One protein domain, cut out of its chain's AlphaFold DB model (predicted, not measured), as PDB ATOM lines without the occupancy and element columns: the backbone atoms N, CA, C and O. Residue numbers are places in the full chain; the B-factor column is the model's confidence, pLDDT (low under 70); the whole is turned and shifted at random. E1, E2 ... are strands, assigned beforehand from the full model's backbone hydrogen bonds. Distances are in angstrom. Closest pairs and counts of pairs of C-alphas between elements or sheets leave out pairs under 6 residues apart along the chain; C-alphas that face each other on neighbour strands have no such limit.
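Overview. This is residues 3 to 94 of the 99 residues of an uncharacterized protein of Geodermatophilus sp. DSM 45219 (UniProt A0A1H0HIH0). One strongly twisted sheet of eight strands is curled like part of a barrel into an open trough, with E3 and E4 on its floor, E1 along one rim and E8 along the other. The trough does not close, for E1 and E8 are apart, and no named helix fills or covers it; the opening stretch, residues 3 to 15, lies by the E1 rim. The printed part has 92 residues with no named helix and eight named strands, E1 to E8, which follow each other in the sheet in chain order, all antiparallel. The class is all strand. The whole is compact, with a radius of gyration of the C-alphas of 13.6 A and spans of 34 by 34 by 24 A.

Along the chain. The longest strand is E2, residues 24 to 33, 24.9 A from first to last C-alpha; it bends by 56 degrees at residue 27. E3, residues 37 to 42, measures 16.4 A, and E4, residues 45 to 52, measures 21.5 A. E1, residues 16 to 21, begins with C-alpha 16 at (136.586, 135.502, 113.018). E5 is residues 55 to 60, 16.9 A long. E6, residues 70 to 74, E7, residues 82 to 86, and E8, residues 89 to 93, are the shortest; E8 ends with C-alpha 93 at (148.228, 153.241, 111.445).

Arrangement. The eight strands form a meander, each the antiparallel neighbour of the one before, and each successive pair is a hairpin. The inner strands E3 and E4 run at 152 degrees, with N 47 and O 40 2.7 A apart. On one side of E3 is E2, at 166 degrees, with N 30 and O 39 at 2.8 A. E1, an edge strand, runs at 148 degrees to E2, with N 17 and O 29 at 2.8 A; residues 3 to 4 pair antiparallel with residues 19 to 20 of E1. E4 and E5 have N 48 and O 59 at 2.8 A. E5 and E6 have N 58 and O 70 at 2.9 A. E6 and E7 have N 73 and O 83 at 2.8 A. E7 and the other edge strand, E8, have N 84 and O 91 at 2.8 A. From edge to edge the way across the sheet turns by 152 degrees.

Size, cuts and confidence. The C-alphas farthest apart, of Gly 11 and Trp 78, are 36.3 A apart. The printed part has no cut. No link is long; E5 to E6, with 9 residues, and E6 to E7, with 7, are short, and the others are tight. The mean pLDDT of the printed part is 80.9; residues 32 to 36, 52, 74 to 82 and 94 are under 70.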
ATOM      1  N   VAL A   3     138.052 149.419 109.289       86.00
ATOM      2  CA  VAL A   3     137.505 149.156 110.625       86.00
ATOM      3  C   VAL A   3     137.592 147.664 110.914       86.00
ATOM      4  O   VAL A   3     137.217 146.855 110.072       86.00
ATOM      5  N   LEU A   4     138.082 147.294 112.096       86.38
ATOM      6  CA  LEU A   4     137.982 145.922 112.589       86.38
ATOM      7  C   LEU A   4     136.612 145.750 113.253       86.38
ATOM      8  O   LEU A   4     136.318 146.432 114.232       86.38
ATOM      9  N   GLY A   5     135.775 144.881 112.696       87.75
ATOM     10  CA  GLY A   5     134.468 144.544 113.244       87.75
ATOM     11  C   GLY A   5     134.541 143.503 114.360       87.75
ATOM     12  O   GLY A   5     135.585 142.908 114.627       87.75
ATOM     13  N   GLU A   6     133.402 143.270 115.006       88.69
ATOM     14  CA  GLU A   6     133.277 142.289 116.084       88.69
ATOM     15  C   GLU A   6     133.411 140.846 115.563       88.69
ATOM     16  O   GLU A   6     132.973 140.519 114.455       88.69
ATOM     17  N   ALA A   7     134.003 139.960 116.364       89.75
ATOM     18  CA  ALA A   7     134.139 138.551 116.012       89.75
ATOM     19  C   ALA A   7     132.768 137.876 115.823       89.75
ATOM     20  O   ALA A   7     131.921 137.912 116.710       89.75
ATOM     21  N   GLY A   8     132.569 137.199 114.689       89.25
ATOM     22  CA  GLY A   8     131.294 136.578 114.316       89.25
ATOM     23  C   GLY A   8     130.272 137.535 113.688       89.25
ATOM     24  O   GLY A   8     129.129 137.140 113.468       89.25
ATOM     25  N   SER A   9     130.653 138.785 113.401       91.19
ATOM     26  CA  SER A   9     129.792 139.758 112.713       91.19
ATOM     27  C   SER A   9     129.971 139.728 111.187       91.19
ATOM     28  O   SER A   9     130.850 139.048 110.658       91.19
ATOM     29  N   ALA A  10     129.110 140.453 110.460       89.94
ATOM     30  CA  ALA A  10     129.143 140.581 108.995       89.94
ATOM     31  C   ALA A  10     129.182 139.236 108.230       89.94
ATOM     32  O   ALA A  10     129.824 139.120 107.188       89.94
ATOM     33  N   GLY A  11     128.514 138.206 108.763       90.19
ATOM     34  CA  GLY A  11     128.483 136.861 108.174       90.19
ATOM     35  C   GLY A  11     129.748 136.026 108.406       90.19
ATOM     36  O   GLY A  11     129.848 134.930 107.859       90.19
ATOM     37  N   CYS A  12     130.703 136.511 109.208       89.81
ATOM     38  CA  CYS A  12     131.889 135.748 109.587       89.81
ATOM     39  C   CYS A  12     131.564 134.658 110.615       89.81
ATOM     40  O   CYS A  12     130.652 134.784 111.433       89.81
ATOM     41  N   GLU A  13     132.365 133.595 110.609       89.50
ATOM     42  CA  GLU A  13     132.284 132.529 111.605       89.50
ATOM     43  C   GLU A  13     132.618 133.039 113.016       89.50
ATOM     44  O   GLU A  13     133.331 134.030 113.208       89.50
ATOM     45  N   LYS A  14     132.143 132.328 114.044       88.25
ATOM     46  CA  LYS A  14     132.468 132.651 115.438       88.25
ATOM     47  C   LYS A  14     133.989 132.664 115.644       88.25
ATOM     48  O   LYS A  14     134.675 131.703 115.309       88.25
ATOM     49  N   GLY A  15     134.506 133.735 116.250       86.94
ATOM     50  CA  GLY A  15     135.947 133.915 116.479       86.94
ATOM     51  C   GLY A  15     136.715 134.484 115.278       86.94
ATOM     52  O   GLY A  15     137.929 134.663 115.368       86.94
ATOM     53  N   VAL A  16     136.026 134.800 114.177       89.56
ATOM     54  CA  VAL A  16     136.586 135.502 113.018       89.56
ATOM     55  C   VAL A  16     136.035 136.922 112.983       89.56
ATOM     56  O   VAL A  16     134.825 137.130 112.992       89.56
ATOM     57  N   SER A  17     136.926 137.907 112.965       90.81
ATOM     58  CA  SER A  17     136.589 139.332 112.928       90.81
ATOM     59  C   SER A  17     136.708 139.862 111.495       90.81
ATOM     60  O   SER A  17     137.760 139.671 110.879       90.81
ATOM     61  N   PRO A  18     135.681 140.521 110.936       92.12
ATOM     62  CA  PRO A  18     135.774 141.141 109.619       92.12
ATOM     63  C   PRO A  18     136.607 142.427 109.671       92.12
ATOM     64  O   PRO A  18     136.561 143.174 110.644       92.12
ATOM     65  N   VAL A  19     137.326 142.731 108.594       90.19
ATOM     66  CA  VAL A  19     137.880 144.063 108.329       90.19
ATOM     67  C   VAL A  19     137.021 144.709 107.256       90.19
ATOM     68  O   VAL A  19     136.872 144.162 106.163       90.19
ATOM     69  N   LEU A  20     136.459 145.865 107.578       89.56
ATOM     70  CA  LEU A  20     135.467 146.560 106.776       89.56
ATOM     71  C   LEU A  20     136.066 147.805 106.119       89.56
ATOM     72  O   LEU A  20     136.826 148.549 106.746       89.56
ATOM     73  N   ARG A  21     135.675 148.054 104.870       90.56
ATOM     74  CA  ARG A  21     135.804 149.340 104.182       90.56
ATOM     75  C   ARG A  21     134.414 149.735 103.706       90.56
ATOM     76  O   ARG A  21     133.852 149.024 102.885       90.56
ATOM     77  N   ASP A  22     133.887 150.840 104.226       90.31
ATOM     78  CA  ASP A  22     132.555 151.340 103.859       90.31
ATOM     79  C   ASP A  22     131.479 150.239 104.001       90.31
ATOM     80  O   ASP A  22     130.741 149.940 103.068       90.31
ATOM     81  N   ASP A  23     131.486 149.566 105.160       89.00
ATOM     82  CA  ASP A  23     130.622 148.424 105.524       89.00
ATOM     83  C   ASP A  23     130.775 147.149 104.667       89.00
ATOM     84  O   ASP A  23     130.093 146.150 104.899       89.00
ATOM     85  N   VAL A  24     131.731 147.119 103.735       91.62
ATOM     86  CA  VAL A  24     132.069 145.934 102.934       91.62
ATOM     87  C   VAL A  24     133.233 145.173 103.562       91.62
ATOM     88  O   VAL A  24     134.276 145.757 103.861       91.62
ATOM     89  N   VAL A  25     133.091 143.854 103.719       91.56
ATOM     90  CA  VAL A  25     134.176 142.976 104.189       91.56
ATOM     91  C   VAL A  25     135.266 142.887 103.122       91.56
ATOM     92  O   VAL A  25     135.037 142.369 102.033       91.56
ATOM     93  N   VAL A  26     136.461 143.378 103.447       91.12
ATOM     94  CA  VAL A  26     137.644 143.348 102.564       91.12
ATOM     95  C   VAL A  26     138.721 142.374 103.041       91.12
ATOM     96  O   VAL A  26     139.606 142.001 102.274       91.12
ATOM     97  N   ALA A  27     138.656 141.953 104.304       91.25
ATOM     98  CA  ALA A  27     139.507 140.915 104.868       91.25
ATOM     99  C   ALA A  27     138.847 140.290 106.101       91.25
ATOM    100  O   ALA A  27     137.883 140.827 106.646       91.25
ATOM    101  N   THR A  28     139.394 139.175 106.570       91.69
ATOM    102  CA  THR A  28     139.009 138.555 107.840       91.69
ATOM    103  C   THR A  28     140.238 138.294 108.696       91.69
ATOM    104  O   THR A  28     141.335 138.070 108.189       91.69
ATOM    105  N   VAL A  29     140.070 138.351 110.013       89.38
ATOM    106  CA  VAL A  29     141.120 138.068 110.992       89.38
ATOM    107  C   VAL A  29     140.619 137.000 111.946       89.38
ATOM    108  O   VAL A  29     139.590 137.160 112.599       89.38
ATOM    109  N   ARG A  30     141.373 135.914 112.060       88.25
ATOM    110  CA  ARG A  30     141.182 134.863 113.049       88.25
ATOM    111  C   ARG A  30     142.288 134.975 114.087       88.25
ATOM    112  O   ARG A  30     143.451 134.708 113.796       88.25
ATOM    113  N   ALA A  31     141.923 135.359 115.301       72.25
ATOM    114  CA  ALA A  31     142.842 135.406 116.431       72.25
ATOM    115  C   ALA A  31     142.329 134.464 117.522       72.25
ATOM    116  O   ALA A  31     141.208 134.626 117.996       72.25
ATOM    117  N   SER A  32     143.140 133.480 117.917       57.44
ATOM    118  CA  SER A  32     142.848 132.640 119.092       57.44
ATOM    119  C   SER A  32     143.211 133.383 120.385       57.44
ATOM    120  O   SER A  32     142.487 133.309 121.373       57.44
ATOM    121  N   ASN A  33     144.305 134.148 120.343       59.47
ATOM    122  CA  ASN A  33     144.783 135.099 121.341       59.47
ATOM    123  C   ASN A  33     145.803 136.024 120.639       59.47
ATOM    124  O   ASN A  33     146.755 135.573 120.014       59.47
ATOM    125  N   TRP A  34     145.622 137.345 120.691       56.25
ATOM    126  CA  TRP A  34     146.524 138.278 119.986       56.25
ATOM    127  C   TRP A  34     147.968 138.269 120.534       56.25
ATOM    128  O   TRP A  34     148.862 138.864 119.932       56.25
ATOM    129  N   GLU A  35     148.192 137.623 121.680       59.50
ATOM    130  CA  GLU A  35     149.484 137.544 122.357       59.50
ATOM    131  C   GLU A  35     150.473 136.576 121.697       59.50
ATOM    132  O   GLU A  35     151.676 136.815 121.801       59.50
ATOM    133  N   GLU A  36     150.001 135.547 120.984       63.94
ATOM    134  CA  GLU A  36     150.873 134.527 120.380       63.94
ATOM    135  C   GLU A  36     150.886 134.602 118.851       63.94
ATOM    136  O   GLU A  36     151.949 134.779 118.248       63.94
ATOM    137  N   ALA A  37     149.717 134.510 118.211       71.50
ATOM    138  CA  ALA A  37     149.601 134.548 116.756       71.50
ATOM    139  C   ALA A  37     148.175 134.884 116.296       71.50
ATOM    140  O   ALA A  37     147.184 134.524 116.933       71.50
ATOM    141  N   ALA A  38     148.071 135.530 115.138       82.44
ATOM    142  CA  ALA A  38     146.806 135.746 114.446       82.44
ATOM    143  C   ALA A  38     146.962 135.450 112.953       82.44
ATOM    144  O   ALA A  38     148.014 135.696 112.365       82.44
ATOM    145  N   THR A  39     145.898 134.964 112.329       85.56
ATOM    146  CA  THR A  39     145.847 134.734 110.885       85.56
ATOM    147  C   THR A  39     144.914 135.754 110.257       85.56
ATOM    148  O   THR A  39     143.778 135.903 110.702       85.56
ATOM    149  N   ALA A  40     145.366 136.454 109.223       87.94
ATOM    150  CA  ALA A  40     144.526 137.345 108.431       87.94
ATOM    151  C   ALA A  40     144.379 136.803 107.008       87.94
ATOM    152  O   ALA A  40     145.348 136.331 106.424       87.94
ATOM    153  N   VAL A  41     143.184 136.891 106.432       87.75
ATOM    154  CA  VAL A  41     142.930 136.553 105.030       87.75
ATOM    155  C   VAL A  41     142.500 137.818 104.305       87.75
ATOM    156  O   VAL A  41     141.455 138.389 104.609       87.75
ATOM    157  N   VAL A  42     143.314 138.260 103.350       86.75
ATOM    158  CA  VAL A  42     143.064 139.438 102.506       86.75
ATOM    159  C   VAL A  42     142.985 138.955 101.068       86.75
ATOM    160  O   VAL A  42     143.956 138.381 100.585       86.75
ATOM    161  N   GLU A  43     141.848 139.141 100.392       83.69
ATOM    162  CA  GLU A  43     141.660 138.702  98.995       83.69
ATOM    163  C   GLU A  43     142.101 137.236  98.753       83.69
ATOM    164  O   GLU A  43     142.847 136.933  97.824       83.69
ATOM    165  N   ASN A  44     141.688 136.315  99.635       82.06
ATOM    166  CA  ASN A  44     142.088 134.894  99.664       82.06
ATOM    167  C   ASN A  44     143.576 134.603  99.924       82.06
ATOM    168  O   ASN A  44     143.996 133.446  99.871       82.06
ATOM    169  N   ARG A  45     144.388 135.609 100.245       86.88
ATOM    170  CA  ARG A  45     145.775 135.412 100.659       86.88
ATOM    171  C   ARG A  45     145.869 135.376 102.171       86.88
ATOM    172  O   ARG A  45     145.524 136.344 102.847       86.88
ATOM    173  N   GLU A  46     146.377 134.266 102.684       89.62
ATOM    174  CA  GLU A  46     146.612 134.095 104.110       89.62
ATOM    175  C   GLU A  46     147.920 134.770 104.547       89.62
ATOM    176  O   GLU A  46     148.973 134.638 103.911       89.62
ATOM    177  N   TRP A  47     147.829 135.480 105.665       89.88
ATOM    178  CA  TRP A  47     148.904 136.158 106.360       89.88
ATOM    179  C   TRP A  47     149.001 135.628 107.778       89.88
ATOM    180  O   TRP A  47     148.014 135.601 108.513       89.88
ATOM    181  N   VAL A  48     150.214 135.264 108.173       88.81
ATOM    182  CA  VAL A  48     150.533 134.871 109.541       88.81
ATOM    183  C   VAL A  48     151.116 136.087 110.242       88.81
ATOM    184  O   VAL A  48     152.159 136.607 109.840       88.81
ATOM    185  N   LEU A  49     150.420 136.545 111.276       86.31
ATOM    186  CA  LEU A  49     150.830 137.625 112.157       86.31
ATOM    187  C   LEU A  49     151.357 137.013 113.450       86.31
ATOM    188  O   LEU A  49     150.690 136.190 114.075       86.31
ATOM    189  N   ALA A  50     152.546 137.430 113.857       83.56
ATOM    190  CA  ALA A  50     153.189 136.947 115.068       83.56
ATOM    191  C   ALA A  50     153.782 138.116 115.845       83.56
ATOM    192  O   ALA A  50     154.101 139.171 115.292       83.56
ATOM    193  N   ARG A  51     153.963 137.927 117.148       76.00
ATOM    194  CA  ARG A  51     154.690 138.884 117.974       76.00
ATOM    195  C   ARG A  51     156.130 138.413 118.158       76.00
ATOM    196  O   ARG A  51     156.405 137.542 118.975       76.00
ATOM    197  N   ALA A  52     157.068 139.020 117.435       69.38
ATOM    198  CA  ALA A  52     158.496 138.796 117.643       69.38
ATOM    199  C   ALA A  52     159.013 139.778 118.715       69.38
ATOM    200  O   ALA A  52     159.486 140.877 118.427       69.38
ATOM    201  N   GLY A  53     158.859 139.417 119.991       71.44
ATOM    202  CA  GLY A  53     159.254 140.270 121.117       71.44
ATOM    203  C   GLY A  53     158.380 141.526 121.253       71.44
ATOM    204  O   GLY A  53     157.212 141.451 121.646       71.44
ATOM    205  N   ARG A  54     158.944 142.712 120.983       70.50
ATOM    206  CA  ARG A  54     158.215 143.996 121.076       70.50
ATOM    207  C   ARG A  54     157.598 144.455 119.754       70.50
ATOM    208  O   ARG A  54     156.821 145.405 119.771       70.50
ATOM    209  N   GLU A  55     157.904 143.784 118.647       74.75
ATOM    210  CA  GLU A  55     157.500 144.199 117.305       74.75
ATOM    211  C   GLU A  55     156.567 143.141 116.694       74.75
ATOM    212  O   GLU A  55     156.973 141.995 116.488       74.75
ATOM    213  N   PRO A  56     155.297 143.485 116.422       82.06
ATOM    214  CA  PRO A  56     154.426 142.644 115.615       82.06
ATOM    215  C   PRO A  56     154.987 142.520 114.199       82.06
ATOM    216  O   PRO A  56     155.296 143.530 113.559       82.06
ATOM    217  N   THR A  57     155.091 141.292 113.706       87.19
ATOM    218  CA  THR A  57     155.513 140.980 112.343       87.19
ATOM    219  C   THR A  57     154.402 140.268 111.583       87.19
ATOM    220  O   THR A  57     153.516 139.646 112.171       87.19
ATOM    221  N   GLY A  58     154.442 140.373 110.258       88.31
ATOM    222  CA  GLY A  58     153.543 139.656 109.364       88.31
ATOM    223  C   GLY A  58     154.286 139.065 108.174       88.31
ATOM    224  O   GLY A  58     155.208 139.682 107.631       88.31
ATOM    225  N   ARG A  59     153.866 137.873 107.756       90.81
ATOM    226  CA  ARG A  59     154.350 137.191 106.549       90.81
ATOM    227  C   ARG A  59     153.191 136.593 105.769       90.81
ATOM    228  O   ARG A  59     152.177 136.254 106.377       90.81
ATOM    229  N   ALA A  60     153.338 136.414 104.458       88.88
ATOM    230  CA  ALA A  60     152.388 135.577 103.740       88.88
ATOM    231  C   ALA A  60     152.602 134.114 104.163       88.88
ATOM    232  O   ALA A  60     153.729 133.703 104.437       88.88
ATOM    233  N   ALA A  61     151.539 133.311 104.208       86.56
ATOM    234  CA  ALA A  61     151.637 131.925 104.674       86.56
ATOM    235  C   ALA A  61     152.624 131.072 103.849       86.56
ATOM    236  O   ALA A  61     153.277 130.189 104.399       86.56
ATOM    237  N   HIS A  62     152.781 131.379 102.555       86.50
ATOM    238  CA  HIS A  62     153.741 130.721 101.658       86.50
ATOM    239  C   HIS A  62     155.183 131.228 101.780       86.50
ATOM    240  O   HIS A  62     156.076 130.637 101.176       86.50
ATOM    241  N   ASP A  63     155.428 132.325 102.500       86.62
ATOM    242  CA  ASP A  63     156.797 132.763 102.761       86.62
ATOM    243  C   ASP A  63     157.453 131.842 103.798       86.62
ATOM    244  O   ASP A  63     156.780 131.430 104.752       86.62
ATOM    245  N   PRO A  64     158.765 131.563 103.677       85.88
ATOM    246  CA  PRO A  64     159.480 130.773 104.669       85.88
ATOM    247  C   PRO A  64     159.426 131.434 106.051       85.88
ATOM    248  O   PRO A  64     159.356 132.663 106.182       85.88
ATOM    249  N   GLU A  65     159.479 130.606 107.094       79.75
ATOM    250  CA  GLU A  65     159.511 131.068 108.482       79.75
ATOM    251  C   GLU A  65     160.689 132.025 108.718       79.75
ATOM    252  O   GLU A  65     161.780 131.845 108.181       79.75
ATOM    253  N   GLY A  66     160.455 133.088 109.491       77.75
ATOM    254  CA  GLY A  66     161.433 134.161 109.702       77.75
ATOM    255  C   GLY A  66     161.406 135.277 108.649       77.75
ATOM    256  O   GLY A  66     161.990 136.336 108.882       77.75
ATOM    257  N   THR A  67     160.678 135.111 107.538       84.62
ATOM    258  CA  THR A  67     160.372 136.232 106.634       84.62
ATOM    259  C   THR A  67     159.441 137.208 107.344       84.62
ATOM    260  O   THR A  67     158.440 136.795 107.922       84.62
ATOM    261  N   ALA A  68     159.743 138.503 107.295       84.81
ATOM    262  CA  ALA A  68     158.874 139.549 107.827       84.81
ATOM    263  C   ALA A  68     158.659 140.609 106.748       84.81
ATOM    264  O   ALA A  68     159.516 141.475 106.571       84.81
ATOM    265  N   ARG A  69     157.524 140.509 106.049       85.38
ATOM    266  CA  ARG A  69     157.074 141.492 105.051       85.38
ATOM    267  C   ARG A  69     156.362 142.675 105.689       85.38
ATOM    268  O   ARG A  69     156.355 143.763 105.134       85.38
ATOM    269  N   LEU A  70     155.755 142.456 106.854       85.88
ATOM    270  CA  LEU A  70     155.132 143.504 107.654       85.88
ATOM    271  C   LEU A  70     155.855 143.630 108.989       85.88
ATOM    272  O   LEU A  70     156.148 142.612 109.624       85.88
ATOM    273  N   ARG A  71     156.105 144.861 109.441       84.69
ATOM    274  CA  ARG A  71     156.636 145.150 110.781       84.69
ATOM    275  C   ARG A  71     155.947 146.371 111.365       84.69
ATOM    276  O   ARG A  71     156.065 147.465 110.828       84.69
ATOM    277  N   ALA A  72     155.248 146.204 112.480       80.69
ATOM    278  CA  ALA A  72     154.679 147.333 113.201       80.69
ATOM    279  C   ALA A  72     155.705 147.869 114.204       80.69
ATOM    280  O   ALA A  72     156.052 147.203 115.180       80.69
ATOM    281  N   ARG A  73     156.167 149.098 113.988       75.06
ATOM    282  CA  ARG A  73     157.029 149.819 114.918       75.06
ATOM    283  C   ARG A  73     156.202 150.874 115.635       75.06
ATOM    284  O   ARG A  73     155.644 151.784 115.028       75.06
ATOM    285  N   GLN A  74     156.137 150.773 116.957       68.75
ATOM    286  CA  GLN A  74     155.553 151.839 117.760       68.75
ATOM    287  C   GLN A  74     156.478 153.056 117.706       68.75
ATOM    288  O   GLN A  74     157.632 152.983 118.131       68.75
ATOM    289  N   THR A  75     155.984 154.162 117.155       68.75
ATOM    290  CA  THR A  75     156.781 155.379 116.952       68.75
ATOM    291  C   THR A  75     156.539 156.425 118.021       68.75
ATOM    292  O   THR A  75     157.361 157.321 118.197       68.75
ATOM    293  N   SER A  76     155.460 156.300 118.793       61.69
ATOM    294  CA  SER A  76     155.202 157.159 119.945       61.69
ATOM    295  C   SER A  76     154.435 156.416 121.034       61.69
ATOM    296  O   SER A  76     153.378 155.831 120.801       61.69
ATOM    297  N   TRP A  77     154.980 156.433 122.252       56.31
ATOM    298  CA  TRP A  77     154.322 155.852 123.427       56.31
ATOM    299  C   TRP A  77     153.167 156.722 123.934       56.31
ATOM    300  O   TRP A  77     152.178 156.196 124.427       56.31
ATOM    301  N   TRP A  78     153.271 158.042 123.757       53.41
ATOM    302  CA  TRP A  78     152.290 159.014 124.246       53.41
ATOM    303  C   TRP A  78     151.025 159.072 123.377       53.41
ATOM    304  O   TRP A  78     149.921 159.080 123.905       53.41
ATOM    305  N   THR A  79     151.163 159.088 122.047       63.84
ATOM    306  CA  THR A  79     150.025 159.216 121.113       63.84
ATOM    307  C   THR A  79     149.462 157.876 120.642       63.84
ATOM    308  O   THR A  79     148.492 157.848 119.891       63.84
ATOM    309  N   GLY A  80     150.092 156.755 121.014       63.97
ATOM    310  CA  GLY A  80     149.703 155.418 120.553       63.97
ATOM    311  C   GLY A  80     149.897 155.177 119.049       63.97
ATOM    312  O   GLY A  80     149.500 154.126 118.548       63.97
ATOM    313  N   SER A  81     150.510 156.118 118.323       65.75
ATOM    314  CA  SER A  81     150.747 156.015 116.882       65.75
ATOM    315  C   SER A  81     151.735 154.889 116.565       65.75
ATOM    316  O   SER A  81     152.771 154.729 117.227       65.75
ATOM    317  N   ARG A  82     151.410 154.099 115.537       67.69
ATOM    318  CA  ARG A  82     152.265 153.023 115.030       67.69
ATOM    319  C   ARG A  82     152.550 153.265 113.554       67.69
ATOM    320  O   ARG A  82     151.619 153.461 112.777       67.69
ATOM    321  N   ASP A  83     153.823 153.194 113.180       75.56
ATOM    322  CA  ASP A  83     154.190 153.030 111.777       75.56
ATOM    323  C   ASP A  83     154.215 151.536 111.480       75.56
ATOM    324  O   ASP A  83     154.758 150.737 112.247       75.56
ATOM    325  N   VAL A  84     153.620 151.150 110.364       77.50
ATOM    326  CA  VAL A  84     153.721 149.799 109.833       77.50
ATOM    327  C   VAL A  84     154.600 149.875 108.597       77.50
ATOM    328  O   VAL A  84     154.300 150.596 107.651       77.50
ATOM    329  N   ASP A  85     155.717 149.166 108.627       80.38
ATOM    330  CA  ASP A  85     156.542 148.922 107.454       80.38
ATOM    331  C   ASP A  85     155.945 147.753 106.663       80.38
ATOM    332  O   ASP A  85     155.660 146.703 107.245       80.38
ATOM    333  N   LEU A  86     155.725 147.959 105.367       81.44
ATOM    334  CA  LEU A  86     155.237 146.986 104.394       81.44
ATOM    335  C   LEU A  86     156.304 146.835 103.301       81.44
ATOM    336  O   LEU A  86     156.368 147.664 102.395       81.44
ATOM    337  N   ASP A  87     157.168 145.827 103.396       79.19
ATOM    338  CA  ASP A  87     158.289 145.611 102.468       79.19
ATOM    339  C   ASP A  87     159.085 146.914 102.178       79.19
ATOM    340  O   ASP A  87     159.414 147.235 101.034       79.19
ATOM    341  N   GLY A  88     159.372 147.710 103.219       74.06
ATOM    342  CA  GLY A  88     160.084 148.991 103.106       74.06
ATOM    343  C   GLY A  88     159.211 150.221 102.819       74.06
ATOM    344  O   GLY A  88     159.719 151.346 102.831       74.06
ATOM    345  N   MET A  89     157.904 150.053 102.588       77.38
ATOM    346  CA  MET A  89     156.939 151.153 102.525       77.38
ATOM    347  C   MET A  89     156.348 151.418 103.909       77.38
ATOM    348  O   MET A  89     155.639 150.583 104.463       77.38
ATOM    349  N   ARG A  90     156.573 152.616 104.458       78.75
ATOM    350  CA  ARG A  90     155.955 153.012 105.729       78.75
ATOM    351  C   ARG A  90     154.543 153.530 105.513       78.75
ATOM    352  O   ARG A  90     154.339 154.488 104.770       78.75
ATOM    353  N   VAL A  91     153.598 152.943 106.231       78.06
ATOM    354  CA  VAL A  91     152.227 153.433 106.354       78.06
ATOM    355  C   VAL A  91     151.933 153.766 107.809       78.06
ATOM    356  O   VAL A  91     152.368 153.066 108.723       78.06
ATOM    357  N   GLN A  92     151.190 154.844 108.039       72.75
ATOM    358  CA  GLN A  92     150.759 155.202 109.386       72.75
ATOM    359  C   GLN A  92     149.465 154.469 109.720       72.75
ATOM    360  O   GLN A  92     148.514 154.483 108.938       72.75
ATOM    361  N   ALA A  93     149.426 153.849 110.896       71.50
ATOM    362  CA  ALA A  93     148.228 153.241 111.445       71.50
ATOM    363  C   ALA A  93     147.803 153.986 112.716       71.50
ATOM    364  O   ALA A  93     148.603 154.222 113.627       71.50
ATOM    365  N   ALA A  94     146.519 154.329 112.785       66.19
ATOM    366  CA  ALA A  94     145.884 154.809 114.003       66.19
ATOM    367  C   ALA A  94     145.191 153.638 114.709       66.19
ATOM    368  O   ALA A  94     144.580 152.787 114.060       66.19
TER     369      ALA A  94